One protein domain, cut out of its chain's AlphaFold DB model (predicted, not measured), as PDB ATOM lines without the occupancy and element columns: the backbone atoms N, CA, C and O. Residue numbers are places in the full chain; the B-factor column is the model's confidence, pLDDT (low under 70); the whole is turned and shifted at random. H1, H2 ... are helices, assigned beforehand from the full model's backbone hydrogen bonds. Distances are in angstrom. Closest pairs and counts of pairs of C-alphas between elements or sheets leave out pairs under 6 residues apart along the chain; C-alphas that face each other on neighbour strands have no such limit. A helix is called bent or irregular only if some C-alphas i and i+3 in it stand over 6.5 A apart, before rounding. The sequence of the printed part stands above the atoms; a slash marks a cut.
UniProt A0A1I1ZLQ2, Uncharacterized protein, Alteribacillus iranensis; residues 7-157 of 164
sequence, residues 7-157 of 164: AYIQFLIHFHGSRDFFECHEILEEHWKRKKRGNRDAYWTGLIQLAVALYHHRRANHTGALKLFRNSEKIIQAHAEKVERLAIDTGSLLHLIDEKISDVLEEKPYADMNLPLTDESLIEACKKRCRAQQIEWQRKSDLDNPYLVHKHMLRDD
ATOM      1  N   ALA A   7     153.519  95.527 152.084       97.06
ATOM      2  CA  ALA A   7     152.313  94.739 152.355       97.06
ATOM      3  C   ALA A   7     152.457  93.264 151.944       97.06
ATOM      4  O   ALA A   7     151.947  92.379 152.623       97.06
ATOM      5  N   TYR A   8     153.190  92.981 150.863       98.06
ATOM      6  CA  TYR A   8     153.455  91.605 150.449       98.06
ATOM      7  C   TYR A   8     154.407  90.899 151.419       98.06
ATOM      8  O   TYR A   8     154.176  89.748 151.777       98.06
ATOM      9  N   ILE A   9     155.431  91.596 151.917       97.44
ATOM     10  CA  ILE A   9     156.351  91.034 152.914       97.44
ATOM     11  C   ILE A   9     155.605  90.722 154.221       97.44
ATOM     12  O   ILE A   9     155.784  89.640 154.778       97.44
ATOM     13  N   GLN A  10     154.735  91.625 154.688       97.25
ATOM     14  CA  GLN A  10     153.901  91.387 155.874       97.25
ATOM     15  C   GLN A  10     152.922  90.225 155.662       97.25
ATOM     16  O   GLN A  10     152.816  89.347 156.517       97.25
ATOM     17  N   PHE A  11     152.288  90.146 154.489       98.25
ATOM     18  CA  PHE A  11     151.484  88.988 154.100       98.25
ATOM     19  C   PHE A  11     152.281  87.680 154.211       98.25
ATOM     20  O   PHE A  11     151.803  86.732 154.824       98.25
ATOM     21  N   LEU A  12     153.515  87.620 153.698       98.25
ATOM     22  CA  LEU A  12     154.346  86.413 153.778       98.25
ATOM     23  C   LEU A  12     154.712  86.029 155.217       98.25
ATOM     24  O   LEU A  12     154.720  84.837 155.536       98.25
ATOM     25  N   ILE A  13     154.995  87.018 156.071       96.88
ATOM     26  CA  ILE A  13     155.275  86.827 157.503       96.88
ATOM     27  C   ILE A  13     154.064  86.209 158.203       96.88
ATOM     28  O   ILE A  13     154.225  85.240 158.944       96.88
ATOM     29  N   HIS A  14     152.855  86.706 157.942       96.81
ATOM     30  CA  HIS A  14     151.646  86.130 158.528       96.81
ATOM     31  C   HIS A  14     151.287  84.771 157.925       96.81
ATOM     32  O   HIS A  14     150.898  83.865 158.658       96.81
ATOM     33  N   PHE A  15     151.476  84.585 156.618       97.88
ATOM     34  CA  PHE A  15     151.136  83.344 155.925       97.88
ATOM     35  C   PHE A  15     152.004  82.163 156.383       97.88
ATOM     36  O   PHE A  15     151.493  81.062 156.587       97.88
ATOM     37  N   HIS A  16     153.312  82.383 156.553       97.31
ATOM     38  CA  HIS A  16     154.268  81.328 156.908       97.31
ATOM     39  C   HIS A  16     154.634  81.320 158.388       97.31
ATOM     40  O   HIS A  16     154.860  80.258 158.953       97.31
ATOM     41  N   GLY A  17     154.759  82.494 159.001       94.69
ATOM     42  CA  GLY A  17     155.150  82.648 160.395       94.69
ATOM     43  C   GLY A  17     153.952  82.486 161.318       94.69
ATOM     44  O   GLY A  17     153.769  81.444 161.922       94.69
ATOM     45  N   SER A  18     153.096  83.497 161.445       92.44
ATOM     46  CA  SER A  18     152.012  83.424 162.438       92.44
ATOM     47  C   SER A  18     150.857  82.496 162.046       92.44
ATOM     48  O   SER A  18     150.030  82.199 162.898       92.44
ATOM     49  N   ARG A  19     150.772  82.062 160.780       94.75
ATOM     50  CA  ARG A  19     149.628  81.335 160.192       94.75
ATOM     51  C   ARG A  19     148.299  82.088 160.328       94.75
ATOM     52  O   ARG A  19     147.223  81.481 160.370       94.75
ATOM     53  N   ASP A  20     148.370  83.416 160.390       94.25
ATOM     54  CA  ASP A  20     147.211  84.291 160.561       94.25
ATOM     55  C   ASP A  20     146.667  84.715 159.196       94.25
ATOM     56  O   ASP A  20     147.022  85.750 158.630       94.25
ATOM     57  N   PHE A  21     145.816  83.861 158.635       95.38
ATOM     58  CA  PHE A  21     145.229  84.091 157.319       95.38
ATOM     59  C   PHE A  21     144.186  85.213 157.299       95.38
ATOM     60  O   PHE A  21     143.912  85.761 156.232       95.38
ATOM     61  N   PHE A  22     143.626  85.575 158.455       92.00
ATOM     62  CA  PHE A  22     142.759  86.743 158.553       92.00
ATOM     63  C   PHE A  22     143.587  88.022 158.399       92.00
ATOM     64  O   PHE A  22     143.252  88.877 157.588       92.00
ATOM     65  N   GLU A  23     144.726  88.113 159.088       94.44
ATOM     66  CA  GLU A  23     145.643  89.246 158.926       94.44
ATOM     67  C   GLU A  23     146.197  89.337 157.495       94.44
ATOM     68  O   GLU A  23     146.298  90.420 156.920       94.44
ATOM     69  N   CYS A  24     146.469  88.189 156.863       97.38
ATOM     70  CA  CYS A  24     146.837  88.129 155.447       97.38
ATOM     71  C   CYS A  24     145.788  88.791 154.536       97.38
ATOM     72  O   CYS A  24     146.155  89.521 153.611       97.38
ATOM     73  N   HIS A  25     144.499  88.521 154.785       95.81
ATOM     74  CA  HIS A  25     143.391  89.148 154.067       95.81
ATOM     75  C   HIS A  25     143.408  90.664 154.263       95.81
ATOM     76  O   HIS A  25     143.454  91.387 153.272       95.81
ATOM     77  N   GLU A  26     143.430  91.132 155.511       94.75
ATOM     78  CA  GLU A  26     143.353  92.560 155.840       94.75
ATOM     79  C   GLU A  26     144.485  93.358 155.173       94.75
ATOM     80  O   GLU A  26     144.233  94.347 154.479       94.75
ATOM     81  N   ILE A  27     145.727  92.883 155.305       97.31
ATOM     82  CA  ILE A  27     146.920  93.553 154.770       97.31
ATOM     83  C   ILE A  27     146.856  93.686 153.247       97.31
ATOM     84  O   ILE A  27     147.108  94.762 152.688       97.31
ATOM     85  N   LEU A  28     146.549  92.590 152.545       97.12
ATOM     86  CA  LEU A  28     146.506  92.622 151.087       97.12
ATOM     87  C   LEU A  28     145.262  93.337 150.565       97.12
ATOM     88  O   LEU A  28     145.348  93.983 149.520       97.12
ATOM     89  N   GLU A  29     144.128  93.263 151.261       95.81
ATOM     90  CA  GLU A  29     142.922  93.987 150.870       95.81
ATOM     91  C   GLU A  29     143.142  95.502 150.971       95.81
ATOM     92  O   GLU A  29     142.805  96.235 150.033       95.81
ATOM     93  N   GLU A  30     143.779  95.976 152.047       95.75
ATOM     94  CA  GLU A  30     144.168  97.380 152.186       95.75
ATOM     95  C   GLU A  30     145.102  97.801 151.043       95.75
ATOM     96  O   GLU A  30     144.850  98.803 150.369       95.75
ATOM     97  N   HIS A  31     146.141  97.006 150.758       96.00
ATOM     98  CA  HIS A  31     147.066  97.266 149.652       96.00
ATOM     99  C   HIS A  31     146.348  97.331 148.295       96.00
ATOM    100  O   HIS A  31     146.537  98.278 147.525       96.00
ATOM    101  N   TRP A  32     145.480  96.359 148.014       95.38
ATOM    102  CA  TRP A  32     144.693  96.260 146.786       95.38
ATOM    103  C   TRP A  32     143.737  97.450 146.609       95.38
ATOM    104  O   TRP A  32     143.578  97.969 145.497       95.38
ATOM    105  N   LYS A  33     143.141  97.941 147.704       93.81
ATOM    106  CA  LYS A  33     142.220  99.089 147.705       93.81
ATOM    107  C   LYS A  33     142.895 100.425 147.380       93.81
ATOM    108  O   LYS A  33     142.181 101.327 146.934       93.81
ATOM    109  N   ARG A  34     144.226 100.551 147.512       93.25
ATOM    110  CA  ARG A  34     144.980 101.790 147.200       93.25
ATOM    111  C   ARG A  34     144.878 102.203 145.730       93.25
ATOM    112  O   ARG A  34     144.972 103.388 145.418       93.25
ATOM    113  N   LYS A  35     144.661 101.252 144.814       90.69
ATOM    114  CA  LYS A  35     144.381 101.563 143.405       90.69
ATOM    115  C   LYS A  35     142.890 101.853 143.193       90.69
ATOM    116  O   LYS A  35     142.010 101.209 143.773       90.69
ATOM    117  N   LYS A  36     142.598 102.802 142.291       87.44
ATOM    118  CA  LYS A  36     141.227 103.096 141.829       87.44
ATOM    119  C   LYS A  36     140.562 101.817 141.307       87.44
ATOM    120  O   LYS A  36     141.231 101.000 140.686       87.44
ATOM    121  N   ARG A  37     139.244 101.670 141.512       82.69
ATOM    122  CA  ARG A  37     138.482 100.423 141.279       82.69
ATOM    123  C   ARG A  37     138.742  99.745 139.920       82.69
ATOM    124  O   ARG A  37     138.826  98.529 139.886       82.69
ATOM    125  N   GLY A  38     138.899 100.509 138.835       85.19
ATOM    126  CA  GLY A  38     139.168  99.971 137.489       85.19
ATOM    127  C   GLY A  38     140.626  99.582 137.203       85.19
ATOM    128  O   GLY A  38     140.888  98.941 136.198       85.19
ATOM    129  N   ASN A  39     141.561  99.942 138.085       87.44
ATOM    130  CA  ASN A  39     143.003  99.731 137.909       87.44
ATOM    131  C   ASN A  39     143.583  98.779 138.963       87.44
ATOM    132  O   ASN A  39     144.798  98.736 139.152       87.44
ATOM    133  N   ARG A  40     142.731  98.095 139.733       91.38
ATOM    134  CA  ARG A  40     143.195  97.184 140.777       91.38
ATOM    135  C   ARG A  40     143.741  95.916 140.148       91.38
ATOM    136  O   ARG A  40     143.119  95.352 139.252       91.38
ATOM    137  N   ASP A  41     144.879  95.453 140.646       93.00
ATOM    138  CA  ASP A  41     145.474  94.248 140.096       93.00
ATOM    139  C   ASP A  41     144.771  93.007 140.656       93.00
ATOM    140  O   ASP A  41     144.730  92.799 141.870       93.00
ATOM    141  N   ALA A  42     144.230  92.174 139.769       95.62
ATOM    142  CA  ALA A  42     143.452  91.000 140.151       95.62
ATOM    143  C   ALA A  42     144.288  89.899 140.827       95.62
ATOM    144  O   ALA A  42     143.752  89.164 141.649       95.62
ATOM    145  N   TYR A  43     145.598  89.810 140.561       96.88
ATOM    146  CA  TYR A  43     146.456  88.798 141.196       96.88
ATOM    147  C   TYR A  43     146.518  88.939 142.728       96.88
ATOM    148  O   TYR A  43     146.617  87.929 143.422       96.88
ATOM    149  N   TRP A  44     146.361  90.154 143.276       98.06
ATOM    150  CA  TRP A  44     146.210  90.343 144.725       98.06
ATOM    151  C   TRP A  44     144.947  89.668 145.251       98.06
ATOM    152  O   TRP A  44     145.001  88.994 146.272       98.06
ATOM    153  N   THR A  45     143.830  89.777 144.526       97.81
ATOM    154  CA  THR A  45     142.587  89.070 144.861       97.81
ATOM    155  C   THR A  45     142.796  87.556 144.882       97.81
ATOM    156  O   THR A  45     142.240  86.889 145.748       97.81
ATOM    157  N   GLY A  46     143.625  87.013 143.984       98.44
ATOM    158  CA  GLY A  46     143.983  85.592 143.977       98.44
ATOM    159  C   GLY A  46     144.678  85.159 145.271       98.44
ATOM    160  O   GLY A  46     144.242  84.202 145.909       98.44
ATOM    161  N   LEU A  47     145.699  85.907 145.707       98.62
ATOM    162  CA  LEU A  47     146.423  85.641 146.959       98.62
ATOM    163  C   LEU A  47     145.553  85.859 148.208       98.62
ATOM    164  O   LEU A  47     145.626  85.078 149.155       98.62
ATOM    165  N   ILE A  48     144.692  86.881 148.192       98.50
ATOM    166  CA  ILE A  48     143.709  87.122 149.255       98.50
ATOM    167  C   ILE A  48     142.770  85.920 149.377       98.50
ATOM    168  O   ILE A  48     142.601  85.373 150.465       98.50
ATOM    169  N   GLN A  49     142.178  85.472 148.267       98.69
ATOM    170  CA  GLN A  49     141.253  84.341 148.285       98.69
ATOM    171  C   GLN A  49     141.935  83.036 148.695       98.69
ATOM    172  O   GLN A  49     141.292  82.235 149.366       98.69
ATOM    173  N   LEU A  50     143.220  82.846 148.375       98.75
ATOM    174  CA  LEU A  50     143.996  81.705 148.862       98.75
ATOM    175  C   LEU A  50     144.078  81.692 150.395       98.75
ATOM    176  O   LEU A  50     143.774  80.680 151.022       98.75
ATOM    177  N   ALA A  51     144.442  82.824 151.008       98.19
ATOM    178  CA  ALA A  51     144.504  82.936 152.464       98.19
ATOM    179  C   ALA A  51     143.124  82.705 153.105       98.19
ATOM    180  O   ALA A  51     142.991  81.915 154.040       98.19
ATOM    181  N   VAL A  52     142.072  83.325 152.563       98.00
ATOM    182  CA  VAL A  52     140.709  83.151 153.084       98.00
ATOM    183  C   VAL A  52     140.231  81.700 152.908       98.00
ATOM    184  O   VAL A  52     139.615  81.152 153.820       98.00
ATOM    185  N   ALA A  53     140.567  81.021 151.806       98.44
ATOM    186  CA  ALA A  53     140.250  79.604 151.613       98.44
ATOM    187  C   ALA A  53     140.884  78.714 152.694       98.44
ATOM    188  O   ALA A  53     140.188  77.896 153.298       98.44
ATOM    189  N   LEU A  54     142.170  78.928 153.001       97.81
ATOM    190  CA  LEU A  54     142.878  78.221 154.076       97.81
ATOM    191  C   LEU A  54     142.243  78.488 155.450       97.81
ATOM    192  O   LEU A  54     142.106  77.567 156.254       97.81
ATOM    193  N   TYR A  55     141.792  79.720 155.705       95.56
ATOM    194  CA  TYR A  55     141.046  80.060 156.920       95.56
ATOM    195  C   TYR A  55     139.712  79.304 157.025       95.56
ATOM    196  O   TYR A  55     139.379  78.778 158.089       95.56
ATOM    197  N   HIS A  56     138.948  79.206 155.932       96.19
ATOM    198  CA  HIS A  56     137.712  78.419 155.905       96.19
ATOM    199  C   HIS A  56     137.979  76.926 156.118       96.19
ATOM    200  O   HIS A  56     137.269  76.297 156.904       96.19
ATOM    201  N   HIS A  57     139.009  76.372 155.473       97.12
ATOM    202  CA  HIS A  57     139.370  74.960 155.617       97.12
ATOM    203  C   HIS A  57     139.784  74.634 157.054       97.12
ATOM    204  O   HIS A  57     139.295  73.655 157.613       97.12
ATOM    205  N   ARG A  58     140.569  75.508 157.706       94.81
ATOM    206  CA  ARG A  58     140.931  75.384 159.132       94.81
ATOM    207  C   ARG A  58     139.714  75.237 160.048       94.81
ATOM    208  O   ARG A  58     139.783  74.543 161.052       94.81
ATOM    209  N   ARG A  59     138.599  75.878 159.702       93.44
ATOM    210  CA  ARG A  59     137.348  75.854 160.473       93.44
ATOM    211  C   ARG A  59     136.367  74.771 160.011       93.44
ATOM    212  O   ARG A  59     135.183  74.881 160.319       93.44
ATOM    213  N   ALA A  60     136.827  73.794 159.223       95.19
ATOM    214  CA  ALA A  60     135.999  72.762 158.592       95.19
ATOM    215  C   ALA A  60     134.829  73.325 157.751       95.19
ATOM    216  O   ALA A  60     133.827  72.658 157.506       95.19
ATOM    217  N   ASN A  61     134.940  74.568 157.265       96.62
ATOM    218  CA  ASN A  61     133.983  75.131 156.317       96.62
ATOM    219  C   ASN A  61     134.403  74.758 154.889       96.62
ATOM    220  O   ASN A  61     134.901  75.593 154.127       96.62
ATOM    221  N   HIS A  62     134.209  73.483 154.547       97.12
ATOM    222  CA  HIS A  62     134.632  72.891 153.276       97.12
ATOM    223  C   HIS A  62     133.987  73.581 152.065       97.12
ATOM    224  O   HIS A  62     134.677  73.942 151.114       97.12
ATOM    225  N   THR A  63     132.687  73.889 152.128       97.62
ATOM    226  CA  THR A  63     131.968  74.591 151.050       97.62
ATOM    227  C   THR A  63     132.554  75.977 150.765       97.62
ATOM    228  O   THR A  63     132.764  76.343 149.604       97.62
ATOM    229  N   GLY A  64     132.836  76.756 151.816       97.69
ATOM    230  CA  GLY A  64     133.455  78.075 151.690       97.69
ATOM    231  C   GLY A  64     134.883  77.994 151.150       97.69
ATOM    232  O   GLY A  64     135.234  78.739 150.233       97.69
ATOM    233  N   ALA A  65     135.674  77.049 151.666       98.31
ATOM    234  CA  ALA A  65     137.047  76.815 151.231       98.31
ATOM    235  C   ALA A  65     137.119  76.431 149.747       98.31
ATOM    236  O   ALA A  65     137.828  77.084 148.982       98.31
ATOM    237  N   LEU A  66     136.326  75.446 149.310       98.69
ATOM    238  CA  LEU A  66     136.327  74.939 147.935       98.69
ATOM    239  C   LEU A  66     136.040  76.040 146.910       98.69
ATOM    240  O   LEU A  66     136.714  76.144 145.882       98.69
ATOM    241  N   LYS A  67     135.036  76.880 147.189       98.69
ATOM    242  CA  LYS A  67     134.679  78.005 146.316       98.69
ATOM    243  C   LYS A  67     135.852  78.974 146.156       98.69
ATOM    244  O   LYS A  67     136.104  79.447 145.049       98.69
ATOM    245  N   LEU A  68     136.537  79.291 147.251       98.75
ATOM    246  CA  LEU A  68     137.626  80.262 147.255       98.75
ATOM    247  C   LEU A  68     138.917  79.699 146.658       98.75
ATOM    248  O   LEU A  68     139.551  80.416 145.892       98.75
ATOM    249  N   PHE A  69     139.262  78.431 146.908       98.75
ATOM    250  CA  PHE A  69     140.405  77.785 146.252       98.75
ATOM    251  C   PHE A  69     140.253  77.790 144.730       98.75
ATOM    252  O   PHE A  69     141.135  78.286 144.038       98.75
ATOM    253  N   ARG A  70     139.096  77.363 144.203       98.69
ATOM    254  CA  ARG A  70     138.831  77.362 142.749       98.69
ATOM    255  C   ARG A  70     138.885  78.753 142.123       98.69
ATOM    256  O   ARG A  70     139.293  78.911 140.977       98.69
ATOM    257  N   ASN A  71     138.425  79.778 142.836       98.69
ATOM    258  CA  ASN A  71     138.502  81.145 142.326       98.69
ATOM    259  C   ASN A  71     139.936  81.687 142.388       98.69
ATOM    260  O   ASN A  71     140.378  82.329 141.437       98.69
ATOM    261  N   SER A  72     140.663  81.398 143.471       98.75
ATOM    262  CA  SER A  72     142.077  81.741 143.623       98.75
ATOM    263  C   SER A  72     142.919  81.116 142.510       98.75
ATOM    264  O   SER A  72     143.633  81.842 141.824       98.75
ATOM    265  N   GLU A  73     142.747  79.816 142.258       98.69
ATOM    266  CA  GLU A  73     143.388  79.064 141.174       98.69
ATOM    267  C   GLU A  73     143.186  79.748 139.817       98.69
ATOM    268  O   GLU A  73     144.157  80.105 139.151       98.69
ATOM    269  N   LYS A  74     141.930  80.026 139.439       98.69
ATOM    270  CA  LYS A  74     141.595  80.702 138.174       98.69
ATOM    271  C   LYS A  74     142.281  82.057 138.033       98.69
ATOM    272  O   LYS A  74     142.773  82.391 136.958       98.69
ATOM    273  N   ILE A  75     142.295  82.856 139.102       98.62
ATOM    274  CA  ILE A  75     142.916  84.185 139.094       98.62
ATOM    275  C   ILE A  75     144.439  84.065 138.978       98.62
ATOM    276  O   ILE A  75     145.045  84.788 138.190       98.62
ATOM    277  N   ILE A  76     145.059  83.166 139.745       98.56
ATOM    278  CA  ILE A  76     146.508  82.933 139.715       98.56
ATOM    279  C   ILE A  76     146.928  82.454 138.327       98.56
ATOM    280  O   ILE A  76     147.852  83.022 137.755       98.56
ATOM    281  N   GLN A  77     146.204  81.494 137.749       98.31
ATOM    282  CA  GLN A  77     146.469  80.986 136.407       98.31
ATOM    283  C   GLN A  77     146.349  82.090 135.344       98.31
ATOM    284  O   GLN A  77     147.236  82.243 134.507       98.31
ATOM    285  N   ALA A  78     145.296  82.914 135.402       98.50
ATOM    286  CA  ALA A  78     145.093  84.022 134.465       98.50
ATOM    287  C   ALA A  78     146.140  85.148 134.593       98.50
ATOM    288  O   ALA A  78     146.294  85.961 133.680       98.50
ATOM    289  N   HIS A  79     146.855  85.217 135.719       98.19
ATOM    290  CA  HIS A  79     147.832  86.263 136.016       98.19
ATOM    291  C   HIS A  79     149.205  85.709 136.429       98.19
ATOM    292  O   HIS A  79     149.928  86.384 137.166       98.19
ATOM    293  N   ALA A  80     149.579  84.525 135.932       98.12
ATOM    294  CA  ALA A  80     150.782  83.799 136.344       98.12
ATOM    295  C   ALA A  80     152.051  84.667 136.291       98.12
ATOM    296  O   ALA A  80     152.731  84.826 137.298       98.12
ATOM    297  N   GLU A  81     152.281  85.372 135.180       98.12
ATOM    298  CA  GLU A  81     153.450  86.246 135.009       98.12
ATOM    299  C   GLU A  81     153.540  87.351 136.087       98.12
ATOM    300  O   GLU A  81     154.621  87.760 136.510       98.12
ATOM    301  N   LYS A  82     152.400  87.869 136.564       97.88
ATOM    302  CA  LYS A  82     152.379  88.881 137.635       97.88
ATOM    303  C   LYS A  82     152.657  88.268 139.001       97.88
ATOM    304  O   LYS A  82     153.312  88.912 139.816       97.88
ATOM    305  N   VAL A  83     152.179  87.050 139.234       98.31
ATOM    306  CA  VAL A  83     152.439  86.284 140.458       98.31
ATOM    307  C   VAL A  83     153.911  85.853 140.520       98.31
ATOM    308  O   VAL A  83     154.544  86.003 141.559       98.31
ATOM    309  N   GLU A  84     154.509  85.453 139.399       98.25
ATOM    310  CA  GLU A  84     155.938  85.115 139.294       98.25
ATOM    311  C   GLU A  84     156.853  86.305 139.577       98.25
ATOM    312  O   GLU A  84     157.900  86.154 140.203       98.25
ATOM    313  N   ARG A  85     156.443  87.525 139.205       97.56
ATOM    314  CA  ARG A  85     157.167  88.754 139.585       97.56
ATOM    315  C   ARG A  85     157.195  88.988 141.099       97.56
ATOM    316  O   ARG A  85     158.062  89.723 141.566       97.56
ATOM    317  N   LEU A  86     156.297  88.362 141.865       97.62
ATOM    318  CA  LEU A  86     156.351  88.317 143.331       97.62
ATOM    319  C   LEU A  86     157.267  87.201 143.858       97.62
ATOM    320  O   LEU A  86     157.315  86.978 145.061       97.62
ATOM    321  N   ALA A  87     158.019  86.533 142.980       98.25
ATOM    322  CA  ALA A  87     158.856  85.377 143.284       98.25
ATOM    323  C   ALA A  87     158.078  84.192 143.865       98.25
ATOM    324  O   ALA A  87     158.543  83.539 144.796       98.25
ATOM    325  N   ILE A  88     156.902  83.910 143.304       98.69
ATOM    326  CA  ILE A  88     156.156  82.682 143.574       98.69
ATOM    327  C   ILE A  88     156.201  81.801 142.322       98.69
ATOM    328  O   ILE A  88     155.836  82.258 141.242       98.69
ATOM    329  N   ASP A  89     156.617  80.545 142.472       98.62
ATOM    330  CA  ASP A  89     156.500  79.528 141.425       98.62
ATOM    331  C   ASP A  89     155.021  79.166 141.238       98.62
ATOM    332  O   ASP A  89     154.404  78.500 142.074       98.62
ATOM    333  N   THR A  90     154.431  79.639 140.143       98.44
ATOM    334  CA  THR A  90     153.010  79.439 139.848       98.44
ATOM    335  C   THR A  90     152.678  77.990 139.524       98.44
ATOM    336  O   THR A  90     151.593  77.544 139.888       98.44
ATOM    337  N   GLY A  91     153.593  77.235 138.911       98.44
ATOM    338  CA  GLY A  91     153.389  75.821 138.602       98.44
ATOM    339  C   GLY A  91     153.269  74.999 139.880       98.44
ATOM    340  O   GLY A  91     152.267  74.312 140.090       98.44
ATOM    341  N   SER A  92     154.239  75.159 140.783       98.69
ATOM    342  CA  SER A  92     154.201  74.527 142.105       98.69
ATOM    343  C   SER A  92     153.008  75.013 142.938       98.69
ATOM    344  O   SER A  92     152.378  74.225 143.639       98.69
ATOM    345  N   LEU A  93     152.654  76.302 142.854       98.81
ATOM    346  CA  LEU A  93     151.532  76.855 143.612       98.81
ATOM    347  C   LEU A  93     150.193  76.270 143.159       98.81
ATOM    348  O   LEU A  93     149.376  75.920 144.005       98.81
ATOM    349  N   LEU A  94     149.959  76.178 141.849       98.75
ATOM    350  CA  LEU A  94     148.723  75.619 141.305       98.75
ATOM    351  C   LEU A  94     148.575  74.142 141.686       98.75
ATOM    352  O   LEU A  94     147.485  73.737 142.075       98.75
ATOM    353  N   HIS A  95     149.671  73.373 141.685       98.62
ATOM    354  CA  HIS A  95     149.649  71.994 142.172       98.62
ATOM    355  C   HIS A  95     149.247  71.907 143.653       98.62
ATOM    356  O   HIS A  95     148.356  71.140 144.002       98.62
ATOM    357  N   LEU A  96     149.820  72.756 144.513       98.69
ATOM    358  CA  LEU A  96     149.439  72.813 145.929       98.69
ATOM    359  C   LEU A  96     147.968  73.215 146.128       98.69
ATOM    360  O   LEU A  96     147.319  72.729 147.051       98.69
ATOM    361  N   ILE A  97     147.430  74.119 145.300       98.75
ATOM    362  CA  ILE A  97     146.010  74.497 145.375       98.75
ATOM    363  C   ILE A  97     145.118  73.314 144.986       98.75
ATOM    364  O   ILE A  97     144.122  73.078 145.670       98.75
ATOM    365  N   ASP A  98     145.476  72.559 143.949       98.62
ATOM    366  CA  ASP A  98     144.745  71.357 143.532       98.62
ATOM    367  C   ASP A  98     144.741  70.279 144.632       98.62
ATOM    368  O   ASP A  98     143.683  69.755 144.987       98.62
ATOM    369  N   GLU A  99     145.882  70.046 145.289       98.50
ATOM    370  CA  GLU A  99     145.954  69.172 146.468       98.50
ATOM    371  C   GLU A  99     145.015  69.646 147.588       98.50
ATOM    372  O   GLU A  99     144.268  68.849 148.157       98.50
ATOM    373  N   LYS A 100     144.980  70.955 147.886       98.44
ATOM    374  CA  LYS A 100     144.044  71.501 148.885       98.44
ATOM    375  C   LYS A 100     142.583  71.360 148.457       98.44
ATOM    376  O   LYS A 100     141.720  71.166 149.312       98.44
ATOM    377  N   ILE A 101     142.281  71.445 147.162       98.69
ATOM    378  CA  ILE A 101     140.937  71.186 146.635       98.69
ATOM    379  C   ILE A 101     140.550  69.720 146.864       98.69
ATOM    380  O   ILE A 101     139.444  69.478 147.350       98.69
ATOM    381  N   SER A 102     141.440  68.764 146.576       98.44
ATOM    382  CA  SER A 102     141.225  67.338 146.872       98.44
ATOM    383  C   SER A 102     141.014  67.105 148.369       98.44
ATOM    384  O   SER A 102     140.017  66.486 148.743       98.44
ATOM    385  N   ASP A 103     141.851  67.690 149.233       98.19
ATOM    386  CA  ASP A 103     141.690  67.593 150.688       98.19
ATOM    387  C   ASP A 103     140.308  68.074 151.146       98.19
ATOM    388  O   ASP A 103     139.666  67.438 151.977       98.19
ATOM    389  N   VAL A 104     139.829  69.195 150.603       98.06
ATOM    390  CA  VAL A 104     138.517  69.748 150.952       98.06
ATOM    391  C   VAL A 104     137.369  68.876 150.441       98.06
ATOM    392  O   VAL A 104     136.379  68.731 151.154       98.06
ATOM    393  N   LEU A 105     137.480  68.313 149.234       98.00
ATOM    394  CA  LEU A 105     136.471  67.413 148.658       98.00
ATOM    395  C   LEU A 105     136.370  66.088 149.419       98.00
ATOM    396  O   LEU A 105     135.288  65.516 149.503       98.00
ATOM    397  N   GLU A 106     137.484  65.624 149.975       97.81
ATOM    398  CA  GLU A 106     137.571  64.428 150.816       97.81
ATOM    399  C   GLU A 106     137.330  64.733 152.307       97.81
ATOM    400  O   GLU A 106     137.523  63.858 153.148       97.81
ATOM    401  N   GLU A 107     136.938  65.971 152.640       96.44
ATOM    402  CA  GLU A 107     136.711  66.460 154.009       96.44
ATOM    403  C   GLU A 107     137.887  66.196 154.967       96.44
ATOM    404  O   GLU A 107     137.726  66.044 156.180       96.44
ATOM    405  N   LYS A 108     139.114  66.175 154.436       96.75
ATOM    406  CA  LYS A 108     140.317  66.005 155.247       96.75
ATOM    407  C   LYS A 108     140.519  67.207 156.174       96.75
ATOM    408  O   LYS A 108     140.242  68.352 155.783       96.75
ATOM    409  N   PRO A 109     141.072  66.979 157.380       93.69
ATOM    410  CA  PRO A 109     141.491  68.057 158.263       93.69
ATOM    411  C   PRO A 109     142.462  69.018 157.574       93.69
ATOM    412  O   PRO A 109     143.246  68.633 156.706       93.69
ATOM    413  N   TYR A 110     142.430  70.280 157.996       93.50
ATOM    414  CA  TYR A 110     143.369  71.286 157.521       93.50
ATOM    415  C   TYR A 110     144.823  70.882 157.799       93.50
ATOM    416  O   TYR A 110     145.168  70.458 158.904       93.50
ATOM    417  N   ALA A 111     145.687  71.109 156.810       92.88
ATOM    418  CA  ALA A 111     147.132  70.980 156.931       92.88
ATOM    419  C   ALA A 111     147.824  72.228 156.374       92.88
ATOM    420  O   ALA A 111     147.377  72.803 155.377       92.88
ATOM    421  N   ASP A 112     148.929  72.621 157.012       94.19
ATOM    422  CA  ASP A 112     149.701  73.799 156.622       94.19
ATOM    423  C   ASP A 112     150.156  73.746 155.160       94.19
ATOM    424  O   ASP A 112     150.590  72.712 154.656       94.19
ATOM    425  N   MET A 113     150.125  74.910 154.514       95.25
ATOM    426  CA  MET A 113     150.620  75.141 153.161       95.25
ATOM    427  C   MET A 113     151.683  76.239 153.210       95.25
ATOM    428  O   MET A 113     151.545  77.214 153.951       95.25
ATOM    429  N   ASN A 114     152.742  76.100 152.418       97.75
ATOM    430  CA  ASN A 114     153.756  77.135 152.225       97.75
ATOM    431  C   ASN A 114     153.735  77.574 150.765       97.75
ATOM    432  O   ASN A 114     153.601  76.735 149.877       97.75
ATOM    433  N   LEU A 115     153.868  78.874 150.514       98.38
ATOM    434  CA  LEU A 115     154.001  79.365 149.149       98.38
ATOM    435  C   LEU A 115     155.379  78.956 148.607       98.38
ATOM    436  O   LEU A 115     156.377  79.110 149.320       98.38
ATOM    437  N   PRO A 116     155.457  78.464 147.361       98.38
ATOM    438  CA  PRO A 116     156.714  78.065 146.745       98.38
ATOM    439  C   PRO A 116     157.474  79.313 146.278       98.38
ATOM    440  O   PRO A 116     157.369  79.748 145.132       98.38
ATOM    441  N   LEU A 117     158.187  79.946 147.211       98.38
ATOM    442  CA  LEU A 117     158.958  81.157 146.946       98.38
ATOM    443  C   LEU A 117     160.275  80.831 146.229       98.38
ATOM    444  O   LEU A 117     160.978  79.905 146.625       98.38
ATOM    445  N   THR A 118     160.626  81.621 145.213       98.25
ATOM    446  CA  THR A 118     161.813  81.399 144.364       98.25
ATOM    447  C   THR A 118     162.970  82.360 144.639       98.25
ATOM    448  O   THR A 118     164.089  82.115 144.197       98.25
ATOM    449  N   ASP A 119     162.732  83.453 145.369       97.75
ATOM    450  CA  ASP A 119     163.766  84.429 145.725       97.75
ATOM    451  C   ASP A 119     164.283  84.189 147.150       97.75
ATOM    452  O   ASP A 119     163.612  84.489 148.142       97.75
ATOM    453  N   GLU A 120     165.512  83.681 147.257       97.12
ATOM    454  CA  GLU A 120     166.181  83.417 148.536       97.12
ATOM    455  C   GLU A 120     166.370  84.677 149.389       97.12
ATOM    456  O   GLU A 120     166.254  84.617 150.616       97.12
ATOM    457  N   SER A 121     166.608  85.837 148.767       96.69
ATOM    458  CA  SER A 121     166.796  87.096 149.494       96.69
ATOM    459  C   SER A 121     165.497  87.574 150.145       96.69
ATOM    460  O   SER A 121     165.513  88.064 151.276       96.69
ATOM    461  N   LEU A 122     164.360  87.361 149.471       97.38
ATOM    462  CA  LEU A 122     163.031  87.611 150.026       97.38
ATOM    463  C   LEU A 122     162.744  86.667 151.198       97.38
ATOM    464  O   LEU A 122     162.310  87.120 152.258       97.38
ATOM    465  N   ILE A 123     163.027  85.372 151.029       97.81
ATOM    466  CA  ILE A 123     162.849  84.366 152.083       97.81
ATOM    467  C   ILE A 123     163.672  84.740 153.322       97.81
ATOM    468  O   ILE A 123     163.151  84.711 154.438       97.81
ATOM    469  N   GLU A 124     164.939  85.120 153.150       97.06
ATOM    470  CA  GLU A 124     165.804  85.492 154.270       97.06
ATOM    471  C   GLU A 124     165.351  86.795 154.944       97.06
ATOM    472  O   GLU A 124     165.348  86.893 156.175       97.06
ATOM    473  N   ALA A 125     164.869  87.775 154.173       96.00
ATOM    474  CA  ALA A 125     164.274  88.989 154.725       96.00
ATOM    475  C   ALA A 125     163.042  88.677 155.593       96.00
ATOM    476  O   ALA A 125     162.925  89.193 156.711       96.00
ATOM    477  N   CYS A 126     162.153  87.797 155.124       97.12
ATOM    478  CA  CYS A 126     161.003  87.337 155.897       97.12
ATOM    479  C   CYS A 126     161.432  86.589 157.166       97.12
ATOM    480  O   CYS A 126     160.969  86.932 158.254       97.12
ATOM    481  N   LYS A 127     162.372  85.639 157.068       97.38
ATOM    482  CA  LYS A 127     162.922  84.907 158.225       97.38
ATOM    483  C   LYS A 127     163.495  85.852 159.278       97.38
ATOM    484  O   LYS A 127     163.197  85.703 160.463       97.38
ATOM    485  N   LYS A 128     164.283  86.848 158.862       96.19
ATOM    486  CA  LYS A 128     164.865  87.850 159.764       96.19
ATOM    487  C   LYS A 128     163.786  88.659 160.488       96.19
ATOM    488  O   LYS A 128     163.893  88.861 161.696       96.19
ATOM    489  N   ARG A 129     162.741  89.093 159.777       95.44
ATOM    490  CA  ARG A 129     161.615  89.834 160.373       95.44
ATOM    491  C   ARG A 129     160.786  88.964 161.320       95.44
ATOM    492  O   ARG A 129     160.444  89.433 162.399       95.44
ATOM    493  N   CYS A 130     160.544  87.697 160.978       94.94
ATOM    494  CA  CYS A 130     159.906  86.738 161.881       94.94
ATOM    495  C   CYS A 130     160.711  86.568 163.178       94.94
ATOM    496  O   CYS A 130     160.152  86.728 164.261       94.94
ATOM    497  N   ARG A 131     162.035  86.362 163.090       95.00
ATOM    498  CA  ARG A 131     162.914  86.250 164.271       95.00
ATOM    499  C   ARG A 131     162.861  87.489 165.164       95.00
ATOM    500  O   ARG A 131     162.799  87.349 166.380       95.00
ATOM    501  N   ALA A 132     162.846  88.687 164.577       94.00
ATOM    502  CA  ALA A 132     162.726  89.939 165.329       94.00
ATOM    503  C   ALA A 132     161.393  90.061 166.091       94.00
ATOM    504  O   ALA A 132     161.334  90.741 167.109       94.00
ATOM    505  N   GLN A 133     160.345  89.379 165.622       90.44
ATOM    506  CA  GLN A 133     159.031  89.300 166.269       90.44
ATOM    507  C   GLN A 133     158.867  88.038 167.135       90.44
ATOM    508  O   GLN A 133     157.764  87.752 167.586       90.44
ATOM    509  N   GLN A 134     159.939  87.261 167.351       92.69
ATOM    510  CA  GLN A 134     159.908  85.972 168.060       92.69
ATOM    511  C   GLN A 134     158.945  84.944 167.432       92.69
ATOM    512  O   GLN A 134     158.420  84.062 168.107       92.69
ATOM    513  N   ILE A 135     158.730  85.043 166.120       90.62
ATOM    514  CA  ILE A 135     157.936  84.105 165.326       90.62
ATOM    515  C   ILE A 135     158.897  83.187 164.567       90.62
ATOM    516  O   ILE A 135     159.837  83.644 163.915       90.62
ATOM    517  N   GLU A 136     158.655  81.881 164.612       93.31
ATOM    518  CA  GLU A 136     159.374  80.916 163.782       93.31
ATOM    519  C   GLU A 136     158.797  80.897 162.355       93.31
ATOM    520  O   GLU A 136     157.584  80.814 162.151       93.31
ATOM    521  N   TRP A 137     159.672  80.994 161.350       96.06
ATOM    522  CA  TRP A 137     159.290  80.925 159.939       96.06
ATOM    523  C   TRP A 137     158.810  79.520 159.570       96.06
ATOM    524  O   TRP A 137     159.499  78.549 159.857       96.06
ATOM    525  N   GLN A 138     157.669  79.422 158.882       94.00
ATOM    526  CA  GLN A 138     157.042  78.151 158.490       94.00
ATOM    527  C   GLN A 138     156.676  77.234 159.661       94.00
ATOM    528  O   GLN A 138     156.503  76.030 159.462       94.00
ATOM    529  N   ARG A 139     156.475  77.791 160.863       90.31
ATOM    530  CA  ARG A 139     155.961  77.014 161.996       90.31
ATOM    531  C   ARG A 139     154.638  76.337 161.647       90.31
ATOM    532  O   ARG A 139     153.879  76.794 160.781       90.31
ATOM    533  N   LYS A 140     154.356  75.251 162.357       90.12
ATOM    534  CA  LYS A 140     153.063  74.577 162.275       90.12
ATOM    535  C   LYS A 140     151.953  75.469 162.827       90.12
ATOM    536  O   LYS A 140     152.188  76.223 163.777       90.12
ATOM    537  N   SER A 141     150.767  75.394 162.223       85.94
ATOM    538  CA  SER A 141     149.576  76.046 162.772       85.94
ATOM    539  C   SER A 141     149.275  75.495 164.163       85.94
ATOM    540  O   SER A 141     149.221  74.285 164.363       85.94
ATOM    541  N   ASP A 142     149.041  76.400 165.106       82.56
ATOM    542  CA  ASP A 142     148.517  76.080 166.431       82.56
ATOM    543  C   ASP A 142     146.984  76.053 166.351       82.56
ATOM    544  O   ASP A 142     146.326  77.094 166.411       82.56
ATOM    545  N   LEU A 143     146.425  74.867 166.092       78.31
ATOM    546  CA  LEU A 143     144.982  74.685 165.890       78.31
ATOM    547  C   LEU A 143     144.178  74.780 167.192       78.31
ATOM    548  O   LEU A 143     142.970  74.999 167.130       78.31
ATOM    549  N   ASP A 144     144.844  74.680 168.341       69.56
ATOM    550  CA  ASP A 144     144.223  74.803 169.659       69.56
ATOM    551  C   ASP A 144     144.091  76.268 170.099       69.56
ATOM    552  O   ASP A 144     143.398  76.567 171.071       69.56
ATOM    553  N   ASN A 145     144.713  77.207 169.375       71.69
ATOM    554  CA  ASN A 145     144.638  78.634 169.660       71.69
ATOM    555  C   ASN A 145     143.343  79.265 169.099       71.69
ATOM    556  O   ASN A 145     143.242  79.505 167.886       71.69
ATOM    557  N   PRO A 146     142.376  79.666 169.951       62.94
ATOM    558  CA  PRO A 146     141.104  80.220 169.493       62.94
ATOM    559  C   PRO A 146     141.271  81.549 168.751       62.94
ATOM    560  O   PRO A 146     140.470  81.857 167.876       62.94
ATOM    561  N   TYR A 147     142.320  82.331 169.032       60.38
ATOM    562  CA  TYR A 147     142.591  83.571 168.298       60.38
ATOM    563  C   TYR A 147     143.005  83.300 166.855       60.38
ATOM    564  O   TYR A 147     142.654  84.074 165.974       60.38
ATOM    565  N   LEU A 148     143.693  82.193 166.584       61.62
ATOM    566  CA  LEU A 148     144.092  81.806 165.231       61.62
ATOM    567  C   LEU A 148     142.911  81.233 164.419       61.62
ATOM    568  O   LEU A 148     142.862  81.347 163.190       61.62
ATOM    569  N   VAL A 149     141.962  80.599 165.111       61.72
ATOM    570  CA  VAL A 149     140.810  79.902 164.513       61.72
ATOM    571  C   VAL A 149     139.574  80.809 164.417       61.72
ATOM    572  O   VAL A 149     138.775  80.673 163.489       61.72
ATOM    573  N   HIS A 150     139.415  81.761 165.339       60.69
ATOM    574  CA  HIS A 150     138.205  82.569 165.514       60.69
ATOM    575  C   HIS A 150     138.452  84.084 165.566       60.69
ATOM    576  O   HIS A 150     137.542  84.811 165.960       60.69
ATOM    577  N   LYS A 151     139.625  84.590 165.146       64.69
ATOM    578  CA  LYS A 151     139.998  86.022 165.235       64.69
ATOM    579  C   LYS A 151     138.887  86.998 164.831       64.69
ATOM    580  O   LYS A 151     138.689  88.003 165.502       64.69
ATOM    581  N   HIS A 152     138.136  86.682 163.772       58.56
ATOM    582  CA  HIS A 152     137.016  87.504 163.303       58.56
ATOM    583  C   HIS A 152     135.943  87.737 164.384       58.56
ATOM    584  O   HIS A 152     135.394  88.826 164.460       58.56
ATOM    585  N   MET A 153     135.645  86.743 165.227       55.56
ATOM    586  CA  MET A 153     134.636  86.863 166.291       55.56
ATOM    587  C   MET A 153     135.162  87.639 167.506       55.56
ATOM    588  O   MET A 153     134.390  88.287 168.198       55.56
ATOM    589  N   LEU A 154     136.476  87.608 167.748       52.72
ATOM    590  CA  LEU A 154     137.115  88.293 168.880       52.72
ATOM    591  C   LEU A 154     137.441  89.763 168.579       52.72
ATOM    592  O   LEU A 154     137.671  90.542 169.499       52.72
ATOM    593  N   ARG A 155     137.466  90.158 167.299       50.47
ATOM    594  CA  ARG A 155     137.662  91.556 166.890       50.47
ATOM    595  C   ARG A 155     136.378  92.382 167.036       50.47
ATOM    596  O   ARG A 155     136.473  93.551 167.410       50.47
ATOM    597  N   ASP A 156     135.209  91.770 166.837       41.78
ATOM    598  CA  ASP A 156     133.902  92.429 167.015       41.78
ATOM    599  C   ASP A 156     133.642  92.868 168.473       41.78
ATOM    600  O   ASP A 156     132.918  93.838 168.709       41.78
ATOM    601  N   ASP A 157     134.316  92.255 169.453       42.81
ATOM    602  CA  ASP A 157     134.194  92.618 170.875       42.81
ATOM    603  C   ASP A 157     135.007  93.868 171.277       42.81
ATOM    604  O   ASP A 157     134.897  94.359 172.399       42.81
TER     605      ASP A 157
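Overview. This is residues 7 to 157 of the 164 residues of an uncharacterized protein of Alteribacillus iranensis (UniProt A0A1I1ZLQ2). Five helices follow one another side by side in a curved wall, H1, H2, H3, H4 and H6, each touching the next, and H7 crosses H1 at a steep tilt at the H1 end of the wall, touching it with residues 126 to 130 alone. H1 to H4 zigzag back and forth, and H6 joins H3 and H4 in an up-and-down bundle; little H5 sits at the corner between H4 and H6, and H8 lies near one end of H2 and H3. A long link, residues 106 to 119, runs back from H6 to H7, and the turn of residues 34 to 39 sticks out. The 151 printed residues hold eight named helices, H1 to H8 in chain order, and no named strand: the class is all helix. The whole is compact, with a radius of gyration of the C-alphas of 14.8 A, and rounded, spanning 37 by 36 by 31 A.

Along the chain. H1, residues 7 to 18, begins at C-alpha 7 at (152.313, 94.739, 152.355). It is only just irregular: C-alphas 15 and 18 are 6.6 A apart. H2 is residues 21 to 33, 18.1 A long. H3, residues 42 to 58, is 24.7 A long, and H4, residues 62 to 78, 24.2 A. H5 is residues 80 to 84. H6, residues 90 to 105, is 22.3 A long, and H7, residues 120 to 132, 18.3 A. H8, residues 146 to 157, ends at C-alpha 157 at (134.194, 92.618, 170.875); it is irregular, with C-alphas 149 and 152 8.6 A apart.

Arrangement. H1 and H2 form a helical hairpin at a shallow tilt of 4 degrees; their closest C-alphas, Phe 11 and Cys 24, are 4.9 A apart. H7 touches H1 with residues 126 to 130 alone, at a steep tilt of 64 degrees; their closest C-alphas are those of Ile 13 and Cys 126, 6.0 A. H2 and H3 form a hairpin at 18 degrees, closest at the C-alphas of Phe 21 and Ala 51, 5.0 A. H3 and H4 form another at 24 degrees, closest at those of Ala 53 and Ala 65, 4.3 A. H4 and H6 touch and run opposite ways at a shallow tilt of 19 degrees, with the closest C-alphas, of His 62 and Val 104, 5.5 A apart. H5 and H6 only just touch, only at the corner, with 3 pairs of C-alphas within 8 A; the closest are those of Ala 80 and Thr 90, 6.0 A. H8 touches no helix, but is close to H3, about perpendicular at 73 degrees, with the C-alphas of Arg 58 and Val 149 the closest at 7.0 A. Every O i to N i+4 pair is within hydrogen-bond range in H2, H3, H4, H5, H6 and H7; in H1 it is 7 of 8 and in H8 4 of 8.

Size, cuts and confidence. The C-alphas farthest apart, of Glu 81 and Asp 157, are 41.2 A apart. The printed part has no cut. The links from H6 to H7 and from H7 to H8 are long. Mean pLDDT of the printed part is 92.6; residue 144 and residues 146 to 157 are under 70.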